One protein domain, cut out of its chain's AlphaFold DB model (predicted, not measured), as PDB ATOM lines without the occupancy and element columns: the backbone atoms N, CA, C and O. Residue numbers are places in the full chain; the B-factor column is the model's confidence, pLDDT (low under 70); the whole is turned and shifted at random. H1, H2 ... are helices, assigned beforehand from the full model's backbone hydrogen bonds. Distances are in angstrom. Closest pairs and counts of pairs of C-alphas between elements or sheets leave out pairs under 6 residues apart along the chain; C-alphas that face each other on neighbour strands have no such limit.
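What this domain is: This is residues 67 to 153 of the 406 residues of an uncharacterized protein of Rhizophagus sp. MUCL 43196 (UniProt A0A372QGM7). Two pairs of side-by-side helices, H1 with H4 and H3 with H5, are laid across each other at nearly right angles, each pair running opposite ways. The short helix H2 caps one end of the H1 and H4 pair, beside the last residues of H1 and the first of H4. The printed part has 87 residues with five named helices, H1 to H5 in that order along the chain, and no named strand; the class is all helix. The whole is compact and rounded, with a radius of gyration of the C-alphas of 12.3 A and spans of 33 by 30 by 18 A.

Where its parts are: The longest helix is H4, residues 120 to 135, 22.5 A from C-alpha 120 at (141.350, 141.242, 181.627) to C-alpha 135. H1, residues 67 to 81, is 21.3 A long and begins with C-alpha 67 at (138.825, 119.384, 183.259). H3 takes residues 98 to 109, 16.6 A, and H5 residues 141 to 152, 16.9 A, ending with C-alpha 152 at (128.722, 122.195, 193.435). H2, residues 83 to 89, measures 9.9 A.

How they stand to each other: H4 is the hub and touches the four other helices. It touches H1 at a shallow tilt of 21 degrees, opposite ways, the closest C-alphas being those of Asn 71 and Ala 128, 6.3 A apart. With residues 122 to 129 alone it touches H3, about perpendicular at 87 degrees; the closest C-alphas, of Met 105 and Leu 125, are 6.2 A apart. With residues 129 to 133 alone it touches H5, about perpendicular at 90 degrees, closest at the C-alphas of Gln 133 and Arg 141, 6.7 A. With residues 120 to 121 alone it touches H2, about perpendicular at 76 degrees, closest at the C-alphas of Leu 85 and Trp 121, 5.9 A. H3 and H5 touch at a shallow tilt of 15 degrees, opposite ways, closest at the C-alphas of Lys 106 and Ile 145, 6.3 A. H1 is close to H3 but not clearly touching, with the C-alphas of Tyr 72 and Phe 101 6.7 A apart. H1 and H2 touch only at the corner by their link, and H2 and H5 are apart. In H1, H2, H3, H4 and H5 every O i to N i+4 pair is within hydrogen-bond range.

The domain as a whole: The two C-alphas farthest apart are those of His 87 and Asn 137, 33.5 A. The printed part has no cut. The links from H1 to H2 and from H4 to H5 are tight, those from H2 to H3 and from H3 to H4 short, and none is long. The mean pLDDT of the printed part is 82.2, with residues 87, 90 and 112 to 116 under 70.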
ATOM      1  N   LYS A  67     138.669 118.229 184.150       88.00
ATOM      2  CA  LYS A  67     138.825 119.384 183.259       88.00
ATOM      3  C   LYS A  67     138.288 120.665 183.895       88.00
ATOM      4  O   LYS A  67     138.903 121.728 183.763       88.00
ATOM      5  N   ILE A  68     137.177 120.554 184.624       88.12
ATOM      6  CA  ILE A  68     136.625 121.651 185.427       88.12
ATOM      7  C   ILE A  68     137.594 121.978 186.571       88.12
ATOM      8  O   ILE A  68     137.964 123.142 186.736       88.12
ATOM      9  N   GLU A  69     138.093 120.963 187.289       91.75
ATOM     10  CA  GLU A  69     139.084 121.159 188.359       91.75
ATOM     11  C   GLU A  69     140.360 121.831 187.836       91.75
ATOM     12  O   GLU A  69     140.863 122.772 188.450       91.75
ATOM     13  N   TRP A  70     140.868 121.407 186.677       90.38
ATOM     14  CA  TRP A  70     142.057 122.017 186.088       90.38
ATOM     15  C   TRP A  70     141.848 123.502 185.770       90.38
ATOM     16  O   TRP A  70     142.705 124.329 186.097       90.38
ATOM     17  N   ASN A  71     140.700 123.865 185.184       90.06
ATOM     18  CA  ASN A  71     140.376 125.260 184.876       90.06
ATOM     19  C   ASN A  71     140.228 126.106 186.145       90.06
ATOM     20  O   ASN A  71     140.800 127.199 186.215       90.06
ATOM     21  N   TYR A  72     139.552 125.577 187.167       90.94
ATOM     22  CA  TYR A  72     139.452 126.209 188.481       90.94
ATOM     23  C   TYR A  72     140.840 126.509 189.067       90.94
ATOM     24  O   TYR A  72     141.145 127.657 189.400       90.94
ATOM     25  N   GLN A  73     141.720 125.506 189.125       88.12
ATOM     26  CA  GLN A  73     143.069 125.663 189.675       88.12
ATOM     27  C   GLN A  73     143.935 126.612 188.839       88.12
ATOM     28  O   GLN A  73     144.743 127.365 189.386       88.12
ATOM     29  N   ASN A  74     143.771 126.617 187.515       88.12
ATOM     30  CA  ASN A  74     144.486 127.535 186.633       88.12
ATOM     31  C   ASN A  74     144.088 128.996 186.892       88.12
ATOM     32  O   ASN A  74     144.963 129.853 187.029       88.12
ATOM     33  N   ILE A  75     142.788 129.276 187.013       87.56
ATOM     34  CA  ILE A  75     142.285 130.615 187.345       87.56
ATOM     35  C   ILE A  75     142.727 131.024 188.751       87.56
ATOM     36  O   ILE A  75     143.260 132.121 188.924       87.56
ATOM     37  N   LYS A  76     142.607 130.127 189.737       87.56
ATOM     38  CA  LYS A  76     143.062 130.367 191.112       87.56
ATOM     39  C   LYS A  76     144.553 130.720 191.164       87.56
ATOM     40  O   LYS A  76     144.939 131.698 191.796       87.56
ATOM     41  N   ARG A  77     145.394 129.997 190.414       86.12
ATOM     42  CA  ARG A  77     146.830 130.293 190.291       86.12
ATOM     43  C   ARG A  77     147.084 131.659 189.653       86.12
ATOM     44  O   ARG A  77     147.903 132.413 190.163       86.12
ATOM     45  N   LYS A  78     146.381 131.996 188.565       83.12
ATOM     46  CA  LYS A  78     146.505 133.307 187.903       83.12
ATOM     47  C   LYS A  78     146.102 134.450 188.842       83.12
ATOM     48  O   LYS A  78     146.813 135.450 188.898       83.12
ATOM     49  N   LEU A  79     145.043 134.284 189.637       80.88
ATOM     50  CA  LEU A  79     144.664 135.244 190.681       80.88
ATOM     51  C   LEU A  79     145.765 135.435 191.729       80.88
ATOM     52  O   LEU A  79     145.964 136.547 192.203       80.88
ATOM     53  N   GLY A  80     146.508 134.383 192.077       76.94
ATOM     54  CA  GLY A  80     147.633 134.475 193.014       76.94
ATOM     55  C   GLY A  80     148.858 135.214 192.464       76.94
ATOM     56  O   GLY A  80     149.669 135.693 193.249       76.94
ATOM     57  N   VAL A  81     148.994 135.315 191.139       80.12
ATOM     58  CA  VAL A  81     150.173 135.892 190.466       80.12
ATOM     59  C   VAL A  81     149.930 137.329 189.995       80.12
ATOM     60  O   VAL A  81     150.850 138.143 190.007       80.12
ATOM     61  N   PHE A  82     148.710 137.654 189.570       74.88
ATOM     62  CA  PHE A  82     148.399 138.931 188.928       74.88
ATOM     63  C   PHE A  82     147.568 139.841 189.847       74.88
ATOM     64  O   PHE A  82     146.345 139.715 189.909       74.88
ATOM     65  N   GLU A  83     148.212 140.808 190.510       73.12
ATOM     66  CA  GLU A  83     147.545 141.794 191.390       73.12
ATOM     67  C   GLU A  83     146.435 142.576 190.668       73.12
ATOM     68  O   GLU A  83     145.375 142.840 191.230       73.12
ATOM     69  N   ASN A  84     146.616 142.880 189.380       73.62
ATOM     70  CA  ASN A  84     145.590 143.551 188.582       73.62
ATOM     71  C   ASN A  84     144.308 142.712 188.428       73.62
ATOM     72  O   ASN A  84     143.230 143.284 188.306       73.62
ATOM     73  N   LEU A  85     144.401 141.377 188.460       74.06
ATOM     74  CA  LEU A  85     143.217 140.512 188.458       74.06
ATOM     75  C   LEU A  85     142.544 140.470 189.827       74.06
ATOM     76  O   LEU A  85     141.322 140.381 189.887       74.06
ATOM     77  N   GLN A  86     143.306 140.581 190.917       73.38
ATOM     78  CA  GLN A  86     142.743 140.686 192.267       73.38
ATOM     79  C   GLN A  86     141.944 141.986 192.426       73.38
ATOM     80  O   GLN A  86     140.853 141.976 192.988       73.38
ATOM     81  N   HIS A  87     142.443 143.090 191.861       69.94
ATOM     82  CA  HIS A  87     141.726 144.365 191.834       69.94
ATOM     83  C   HIS A  87     140.455 144.328 190.971       69.94
ATOM     84  O   HIS A  87     139.458 144.930 191.352       69.94
ATOM     85  N   GLU A  88     140.467 143.629 189.830       75.12
ATOM     86  CA  GLU A  88     139.284 143.503 188.958       75.12
ATOM     87  C   GLU A  88     138.228 142.527 189.503       75.12
ATOM     88  O   GLU A  88     137.032 142.764 189.340       75.12
ATOM     89  N   SER A  89     138.655 141.428 190.132       70.12
ATOM     90  CA  SER A  89     137.762 140.415 190.722       70.12
ATOM     91  C   SER A  89     137.324 140.747 192.153       70.12
ATOM     92  O   SER A  89     136.430 140.091 192.684       70.12
ATOM     93  N   CYS A  90     137.950 141.752 192.780       67.88
ATOM     94  CA  CYS A  90     137.819 142.067 194.206       67.88
ATOM     95  C   CYS A  90     138.056 140.847 195.119       67.88
ATOM     96  O   CYS A  90     137.461 140.763 196.189       67.88
ATOM     97  N   CYS A  91     138.881 139.885 194.691       74.44
ATOM     98  CA  CYS A  91     139.106 138.621 195.393       74.44
ATOM     99  C   CYS A  91     140.585 138.229 195.366       74.44
ATOM    100  O   CYS A  91     141.259 138.315 194.336       74.44
ATOM    101  N   THR A  92     141.089 137.722 196.493       75.94
ATOM    102  CA  THR A  92     142.400 137.065 196.537       75.94
ATOM    103  C   THR A  92     142.295 135.593 196.136       75.94
ATOM    104  O   THR A  92     141.239 134.967 196.226       75.94
ATOM    105  N   SER A  93     143.418 134.975 195.754       78.12
ATOM    106  CA  SER A  93     143.455 133.526 195.485       78.12
ATOM    107  C   SER A  93     143.015 132.669 196.684       78.12
ATOM    108  O   SER A  93     142.625 131.519 196.477       78.12
ATOM    109  N   ALA A  94     143.116 133.181 197.915       76.38
ATOM    110  CA  ALA A  94     142.690 132.477 199.123       76.38
ATOM    111  C   ALA A  94     141.163 132.515 199.311       76.38
ATOM    112  O   ALA A  94     140.586 131.555 199.815       76.38
ATOM    113  N   GLU A  95     140.521 133.597 198.871       81.44
ATOM    114  CA  GLU A  95     139.067 133.802 198.933       81.44
ATOM    115  C   GLU A  95     138.339 133.202 197.720       81.44
ATOM    116  O   GLU A  95     137.130 132.991 197.758       81.44
ATOM    117  N   PHE A  96     139.070 132.882 196.647       86.94
ATOM    118  CA  PHE A  96     138.518 132.292 195.429       86.94
ATOM    119  C   PHE A  96     138.217 130.789 195.585       86.94
ATOM    120  O   PHE A  96     139.036 129.909 195.272       86.94
ATOM    121  N   ASP A  97     137.023 130.482 196.088       88.56
ATOM    122  CA  ASP A  97     136.509 129.121 196.239       88.56
ATOM    123  C   ASP A  97     135.764 128.606 194.984       88.56
ATOM    124  O   ASP A  97     135.616 129.301 193.975       88.56
ATOM    125  N   ARG A  98     135.337 127.336 195.015       88.56
ATOM    126  CA  ARG A  98     134.655 126.687 193.878       88.56
ATOM    127  C   ARG A  98     133.275 127.285 193.590       88.56
ATOM    128  O   ARG A  98     132.864 127.307 192.432       88.56
ATOM    129  N   LYS A  99     132.588 127.813 194.610       88.81
ATOM    130  CA  LYS A  99     131.310 128.516 194.436       88.81
ATOM    131  C   LYS A  99     131.528 129.832 193.702       88.81
ATOM    132  O   LYS A  99     130.840 130.107 192.722       88.81
ATOM    133  N   ARG A 100     132.533 130.607 194.115       89.50
ATOM    134  CA  ARG A 100     132.905 131.860 193.458       89.50
ATOM    135  C   ARG A 100     133.312 131.633 192.011       89.50
ATOM    136  O   ARG A 100     132.884 132.382 191.141       89.50
ATOM    137  N   PHE A 101     134.066 130.568 191.742       90.56
ATOM    138  CA  PHE A 101     134.384 130.154 190.378       90.56
ATOM    139  C   PHE A 101     133.124 129.959 189.523       90.56
ATOM    140  O   PHE A 101     133.038 130.539 188.446       90.56
ATOM    141  N   TYR A 102     132.119 129.229 190.013       91.19
ATOM    142  CA  TYR A 102     130.845 129.081 189.304       91.19
ATOM    143  C   TYR A 102     130.135 130.416 189.057       91.19
ATOM    144  O   TYR A 102     129.724 130.680 187.927       91.19
ATOM    145  N   PHE A 103     130.014 131.272 190.073       89.12
ATOM    146  CA  PHE A 103     129.324 132.555 189.925       89.12
ATOM    147  C   PHE A 103     130.008 133.478 188.914       89.12
ATOM    148  O   PHE A 103     129.327 134.111 188.108       89.12
ATOM    149  N   GLU A 104     131.339 133.523 188.900       90.62
ATOM    150  CA  GLU A 104     132.105 134.304 187.924       90.62
ATOM    151  C   GLU A 104     131.940 133.746 186.502       90.62
ATOM    152  O   GLU A 104     131.705 134.509 185.564       90.62
ATOM    153  N   MET A 105     131.957 132.419 186.337       89.38
ATOM    154  CA  MET A 105     131.713 131.767 185.043       89.38
ATOM    155  C   MET A 105     130.283 132.023 184.536       89.38
ATOM    156  O   MET A 105     130.094 132.362 183.371       89.38
ATOM    157  N   LYS A 106     129.276 131.950 185.417       88.75
ATOM    158  CA  LYS A 106     127.872 132.263 185.101       88.75
ATOM    159  C   LYS A 106     127.668 133.739 184.757       88.75
ATOM    160  O   LYS A 106     126.924 134.070 183.840       88.75
ATOM    161  N   LYS A 107     128.337 134.640 185.481       87.19
ATOM    162  CA  LYS A 107     128.321 136.079 185.191       87.19
ATOM    163  C   LYS A 107     128.897 136.367 183.810       87.19
ATOM    164  O   LYS A 107     128.381 137.242 183.124       87.19
ATOM    165  N   GLU A 108     129.959 135.669 183.422       86.56
ATOM    166  CA  GLU A 108     130.562 135.823 182.101       86.56
ATOM    167  C   GLU A 108     129.695 135.218 180.989       86.56
ATOM    168  O   GLU A 108     129.586 135.822 179.928       86.56
ATOM    169  N   ASP A 109     129.019 134.093 181.237       83.31
ATOM    170  CA  ASP A 109     128.059 133.503 180.291       83.31
ATOM    171  C   ASP A 109     126.861 134.426 180.013       83.31
ATOM    172  O   ASP A 109     126.483 134.649 178.865       83.31
ATOM    173  N   ASN A 110     126.321 135.053 181.063       80.75
ATOM    174  CA  ASN A 110     125.215 136.008 180.947       80.75
ATOM    175  C   ASN A 110     125.594 137.302 180.210       80.75
ATOM    176  O   ASN A 110     124.713 138.086 179.849       80.75
ATOM    177  N   ARG A 111     126.888 137.572 179.986       74.50
ATOM    178  CA  ARG A 111     127.291 138.695 179.140       74.50
ATOM    179  C   ARG A 111     127.086 138.290 177.687       74.50
ATOM    180  O   ARG A 111     127.849 137.498 177.140       74.50
ATOM    181  N   GLY A 112     126.084 138.891 177.045       64.06
ATOM    182  CA  GLY A 112     125.905 138.787 175.597       64.06
ATOM    183  C   GLY A 112     127.229 139.032 174.863       64.06
ATOM    184  O   GLY A 112     127.994 139.937 175.218       64.06
ATOM    185  N   TYR A 113     127.537 138.196 173.870       62.81
ATOM    186  CA  TYR A 113     128.809 138.269 173.159       62.81
ATOM    187  C   TYR A 113     128.894 139.567 172.349       62.81
ATOM    188  O   TYR A 113     128.302 139.703 171.285       62.81
ATOM    189  N   THR A 114     129.667 140.530 172.848       58.03
ATOM    190  CA  THR A 114     129.883 141.834 172.196       58.03
ATOM    191  C   THR A 114     131.149 141.865 171.329       58.03
ATOM    192  O   THR A 114     131.518 142.914 170.803       58.03
ATOM    193  N   GLY A 115     131.849 140.730 171.183       59.94
ATOM    194  CA  GLY A 115     133.116 140.634 170.446       59.94
ATOM    195  C   GLY A 115     134.310 141.329 171.117       59.94
ATOM    196  O   GLY A 115     135.386 141.398 170.527       59.94
ATOM    197  N   SER A 116     134.138 141.844 172.338       63.53
ATOM    198  CA  SER A 116     135.185 142.497 173.125       63.53
ATOM    199  C   SER A 116     135.038 142.139 174.598       63.53
ATOM    200  O   SER A 116     133.953 142.261 175.162       63.53
ATOM    201  N   HIS A 117     136.141 141.766 175.246       73.75
ATOM    202  CA  HIS A 117     136.157 141.584 176.693       73.75
ATOM    203  C   HIS A 117     136.294 142.950 177.386       73.75
ATOM    204  O   HIS A 117     137.244 143.680 177.094       73.75
ATOM    205  N   PRO A 118     135.374 143.332 178.289       74.12
ATOM    206  CA  PRO A 118     135.420 144.615 178.994       74.12
ATOM    207  C   PRO A 118     136.572 144.728 180.002       74.12
ATOM    208  O   PRO A 118     136.874 145.830 180.453       74.12
ATOM    209  N   SER A 119     137.203 143.613 180.380       82.69
ATOM    210  CA  SER A 119     138.338 143.604 181.303       82.69
ATOM    211  C   SER A 119     139.247 142.394 181.073       82.69
ATOM    212  O   SER A 119     138.878 141.451 180.364       82.69
ATOM    213  N   LYS A 120     140.439 142.395 181.687       81.88
ATOM    214  CA  LYS A 120     141.350 141.242 181.627       81.88
ATOM    215  C   LYS A 120     140.757 140.035 182.350       81.88
ATOM    216  O   LYS A 120     140.919 138.916 181.880       81.88
ATOM    217  N   TRP A 121     140.044 140.254 183.453       85.75
ATOM    218  CA  TRP A 121     139.308 139.211 184.170       85.75
ATOM    219  C   TRP A 121     138.250 138.533 183.290       85.75
ATOM    220  O   TRP A 121     138.251 137.311 183.172       85.75
ATOM    221  N   SER A 122     137.430 139.318 182.585       84.88
ATOM    222  CA  SER A 122     136.449 138.790 181.620       84.88
ATOM    223  C   SER A 122     137.120 138.002 180.491       84.88
ATOM    224  O   SER A 122     136.649 136.929 180.127       84.88
ATOM    225  N   MET A 123     138.267 138.468 179.986       84.12
ATOM    226  CA  MET A 123     139.047 137.720 178.996       84.12
ATOM    227  C   MET A 123     139.496 136.354 179.534       84.12
ATOM    228  O   MET A 123     139.344 135.350 178.846       84.12
ATOM    229  N   PHE A 124     139.994 136.284 180.772       85.69
ATOM    230  CA  PHE A 124     140.422 135.018 181.375       85.69
ATOM    231  C   PHE A 124     139.269 134.043 181.623       85.69
ATOM    232  O   PHE A 124     139.436 132.843 181.398       85.69
ATOM    233  N   LEU A 125     138.114 134.539 182.070       88.50
ATOM    234  CA  LEU A 125     136.917 133.715 182.231       88.50
ATOM    235  C   LEU A 125     136.394 133.235 180.874       88.50
ATOM    236  O   LEU A 125     136.103 132.053 180.717       88.50
ATOM    237  N   GLY A 126     136.363 134.112 179.870       85.62
ATOM    238  CA  GLY A 126     135.980 133.764 178.504       85.62
ATOM    239  C   GLY A 126     136.901 132.715 177.878       85.62
ATOM    240  O   GLY A 126     136.419 131.770 177.253       85.62
ATOM    241  N   GLU A 127     138.215 132.819 178.097       87.25
ATOM    242  CA  GLU A 127     139.175 131.783 177.705       87.25
ATOM    243  C   GLU A 127     138.887 130.453 178.406       87.25
ATOM    244  O   GLU A 127     138.858 129.421 177.742       87.25
ATOM    245  N   ALA A 128     138.661 130.462 179.723       87.94
ATOM    246  CA  ALA A 128     138.363 129.253 180.491       87.94
ATOM    247  C   ALA A 128     137.069 128.576 180.018       87.94
ATOM    248  O   ALA A 128     137.057 127.364 179.807       87.94
ATOM    249  N   ILE A 129     136.013 129.355 179.761       87.69
ATOM    250  CA  ILE A 129     134.781 128.862 179.132       87.69
ATOM    251  C   ILE A 129     135.110 128.254 177.766       87.69
ATOM    252  O   ILE A 129     134.718 127.127 177.498       87.69
ATOM    253  N   GLY A 130     135.892 128.935 176.925       85.56
ATOM    254  CA  GLY A 130     136.282 128.429 175.606       85.56
ATOM    255  C   GLY A 130     137.158 127.165 175.635       85.56
ATOM    256  O   GLY A 130     137.100 126.351 174.709       85.56
ATOM    257  N   TYR A 131     137.980 126.973 176.672       86.81
ATOM    258  CA  TYR A 131     138.702 125.715 176.899       86.81
ATOM    259  C   TYR A 131     137.731 124.596 177.260       86.81
ATOM    260  O   TYR A 131     137.753 123.553 176.612       86.81
ATOM    261  N   LEU A 132     136.826 124.845 178.211       86.06
ATOM    262  CA  LEU A 132     135.793 123.883 178.586       86.06
ATOM    263  C   LEU A 132     134.885 123.546 177.392       86.06
ATOM    264  O   LEU A 132     134.609 122.379 177.159       86.06
ATOM    265  N   GLN A 133     134.509 124.512 176.555       85.12
ATOM    266  CA  GLN A 133     133.712 124.254 175.348       85.12
ATOM    267  C   GLN A 133     134.385 123.264 174.400       85.12
ATOM    268  O   GLN A 133     133.742 122.326 173.938       85.12
ATOM    269  N   ARG A 134     135.689 123.410 174.149       83.31
ATOM    270  CA  ARG A 134     136.438 122.432 173.340       83.31
ATOM    271  C   ARG A 134     136.489 121.062 174.009       83.31
ATOM    272  O   ARG A 134     136.376 120.036 173.347       83.31
ATOM    273  N   ASP A 135     136.640 121.060 175.322       80.81
ATOM    274  CA  ASP A 135     136.782 119.858 176.126       80.81
ATOM    275  C   ASP A 135     135.492 119.050 176.305       80.81
ATOM    276  O   ASP A 135     135.569 117.834 176.504       80.81
ATOM    277  N   PHE A 136     134.343 119.716 176.217       80.19
ATOM    278  CA  PHE A 136     132.999 119.144 176.215       80.19
ATOM    279  C   PHE A 136     132.433 119.034 174.789       80.19
ATOM    280  O   PHE A 136     131.229 119.088 174.585       80.19
ATOM    281  N   ASN A 137     133.298 118.871 173.781       78.88
ATOM    282  CA  ASN A 137     132.900 118.602 172.397       78.88
ATOM    283  C   ASN A 137     131.946 119.655 171.793       78.88
ATOM    284  O   ASN A 137     130.987 119.315 171.106       78.88
ATOM    285  N   TYR A 138     132.237 120.933 172.036       70.81
ATOM    286  CA  TYR A 138     131.457 122.089 171.584       70.81
ATOM    287  C   TYR A 138     130.064 122.219 172.215       70.81
ATOM    288  O   TYR A 138     129.189 122.849 171.623       70.81
ATOM    289  N   SER A 139     129.877 121.692 173.429       73.12
ATOM    290  CA  SER A 139     128.697 121.988 174.246       73.12
ATOM    291  C   SER A 139     128.429 123.489 174.360       73.12
ATOM    292  O   SER A 139     129.350 124.322 174.409       73.12
ATOM    293  N   ASP A 140     127.141 123.823 174.440       81.94
ATOM    294  CA  ASP A 140     126.701 125.185 174.713       81.94
ATOM    295  C   ASP A 140     127.303 125.649 176.050       81.94
ATOM    296  O   ASP A 140     127.464 124.873 176.998       81.94
ATOM    297  N   ARG A 141     127.645 126.935 176.147       84.62
ATOM    298  CA  ARG A 141     128.187 127.518 177.381       84.62
ATOM    299  C   ARG A 141     127.258 127.247 178.558       84.62
ATOM    300  O   ARG A 141     127.728 126.870 179.629       84.62
ATOM    301  N   LYS A 142     125.945 127.326 178.324       85.50
ATOM    302  CA  LYS A 142     124.911 127.029 179.320       85.50
ATOM    303  C   LYS A 142     124.992 125.604 179.864       85.50
ATOM    304  O   LYS A 142     124.814 125.412 181.064       85.50
ATOM    305  N   GLU A 143     125.297 124.617 179.021       85.81
ATOM    306  CA  GLU A 143     125.454 123.218 179.447       85.81
ATOM    307  C   GLU A 143     126.670 123.048 180.360       85.81
ATOM    308  O   GLU A 143     126.588 122.379 181.386       85.81
ATOM    309  N   ILE A 144     127.778 123.717 180.040       86.00
ATOM    310  CA  ILE A 144     129.000 123.685 180.854       86.00
ATOM    311  C   ILE A 144     128.756 124.337 182.214       86.00
ATOM    312  O   ILE A 144     129.151 123.789 183.243       86.00
ATOM    313  N   ILE A 145     128.082 125.491 182.240       89.25
ATOM    314  CA  ILE A 145     127.712 126.162 183.492       89.25
ATOM    315  C   ILE A 145     126.757 125.286 184.319       89.25
ATOM    316  O   ILE A 145     126.912 125.207 185.539       89.25
ATOM    317  N   ALA A 146     125.812 124.590 183.679       87.69
ATOM    318  CA  ALA A 146     124.920 123.647 184.350       87.69
ATOM    319  C   ALA A 146     125.674 122.438 184.931       87.69
ATOM    320  O   ALA A 146     125.357 121.995 186.034       87.69
ATOM    321  N   GLU A 147     126.697 121.933 184.242       88.81
ATOM    322  CA  GLU A 147     127.527 120.832 184.741       88.81
ATOM    323  C   GLU A 147     128.351 121.258 185.964       88.81
ATOM    324  O   GLU A 147     128.342 120.579 186.992       88.81
ATOM    325  N   ILE A 148     128.967 122.447 185.915       89.06
ATOM    326  CA  ILE A 148     129.648 123.045 187.076       89.06
ATOM    327  C   ILE A 148     128.664 123.204 188.249       89.06
ATOM    328  O   ILE A 148     129.008 122.899 189.391       89.06
ATOM    329  N   HIS A 149     127.432 123.649 187.980       89.06
ATOM    330  CA  HIS A 149     126.394 123.800 189.001       89.06
ATOM    331  C   HIS A 149     126.037 122.466 189.670       89.06
ATOM    332  O   HIS A 149     125.995 122.402 190.897       89.06
ATOM    333  N   LYS A 150     125.834 121.389 188.900       88.69
ATOM    334  CA  LYS A 150     125.514 120.054 189.439       88.69
ATOM    335  C   LYS A 150     126.605 119.512 190.358       88.69
ATOM    336  O   LYS A 150     126.305 118.861 191.356       88.69
ATOM    337  N   GLU A 151     127.869 119.776 190.036       86.88
ATOM    338  CA  GLU A 151     128.988 119.326 190.866       86.88
ATOM    339  C   GLU A 151     129.097 120.085 192.195       86.88
ATOM    340  O   GLU A 151     129.521 119.506 193.195       86.88
ATOM    341  N   ILE A 152     128.690 121.356 192.225       85.88
ATOM    342  CA  ILE A 152     128.722 122.195 193.435       85.88
ATOM    343  C   ILE A 152     127.462 122.001 194.284       85.88
ATOM    344  O   ILE A 152     127.536 122.045 195.513       85.88
ATOM    345  N   PHE A 153     126.314 121.773 193.642       85.00
ATOM    346  CA  PHE A 153     124.996 121.691 194.271       85.00
ATOM    347  C   PHE A 153     124.290 120.359 193.937       85.00
ATOM    348  O   PHE A 153     123.272 120.354 193.245       85.00
TER     349      PHE A 153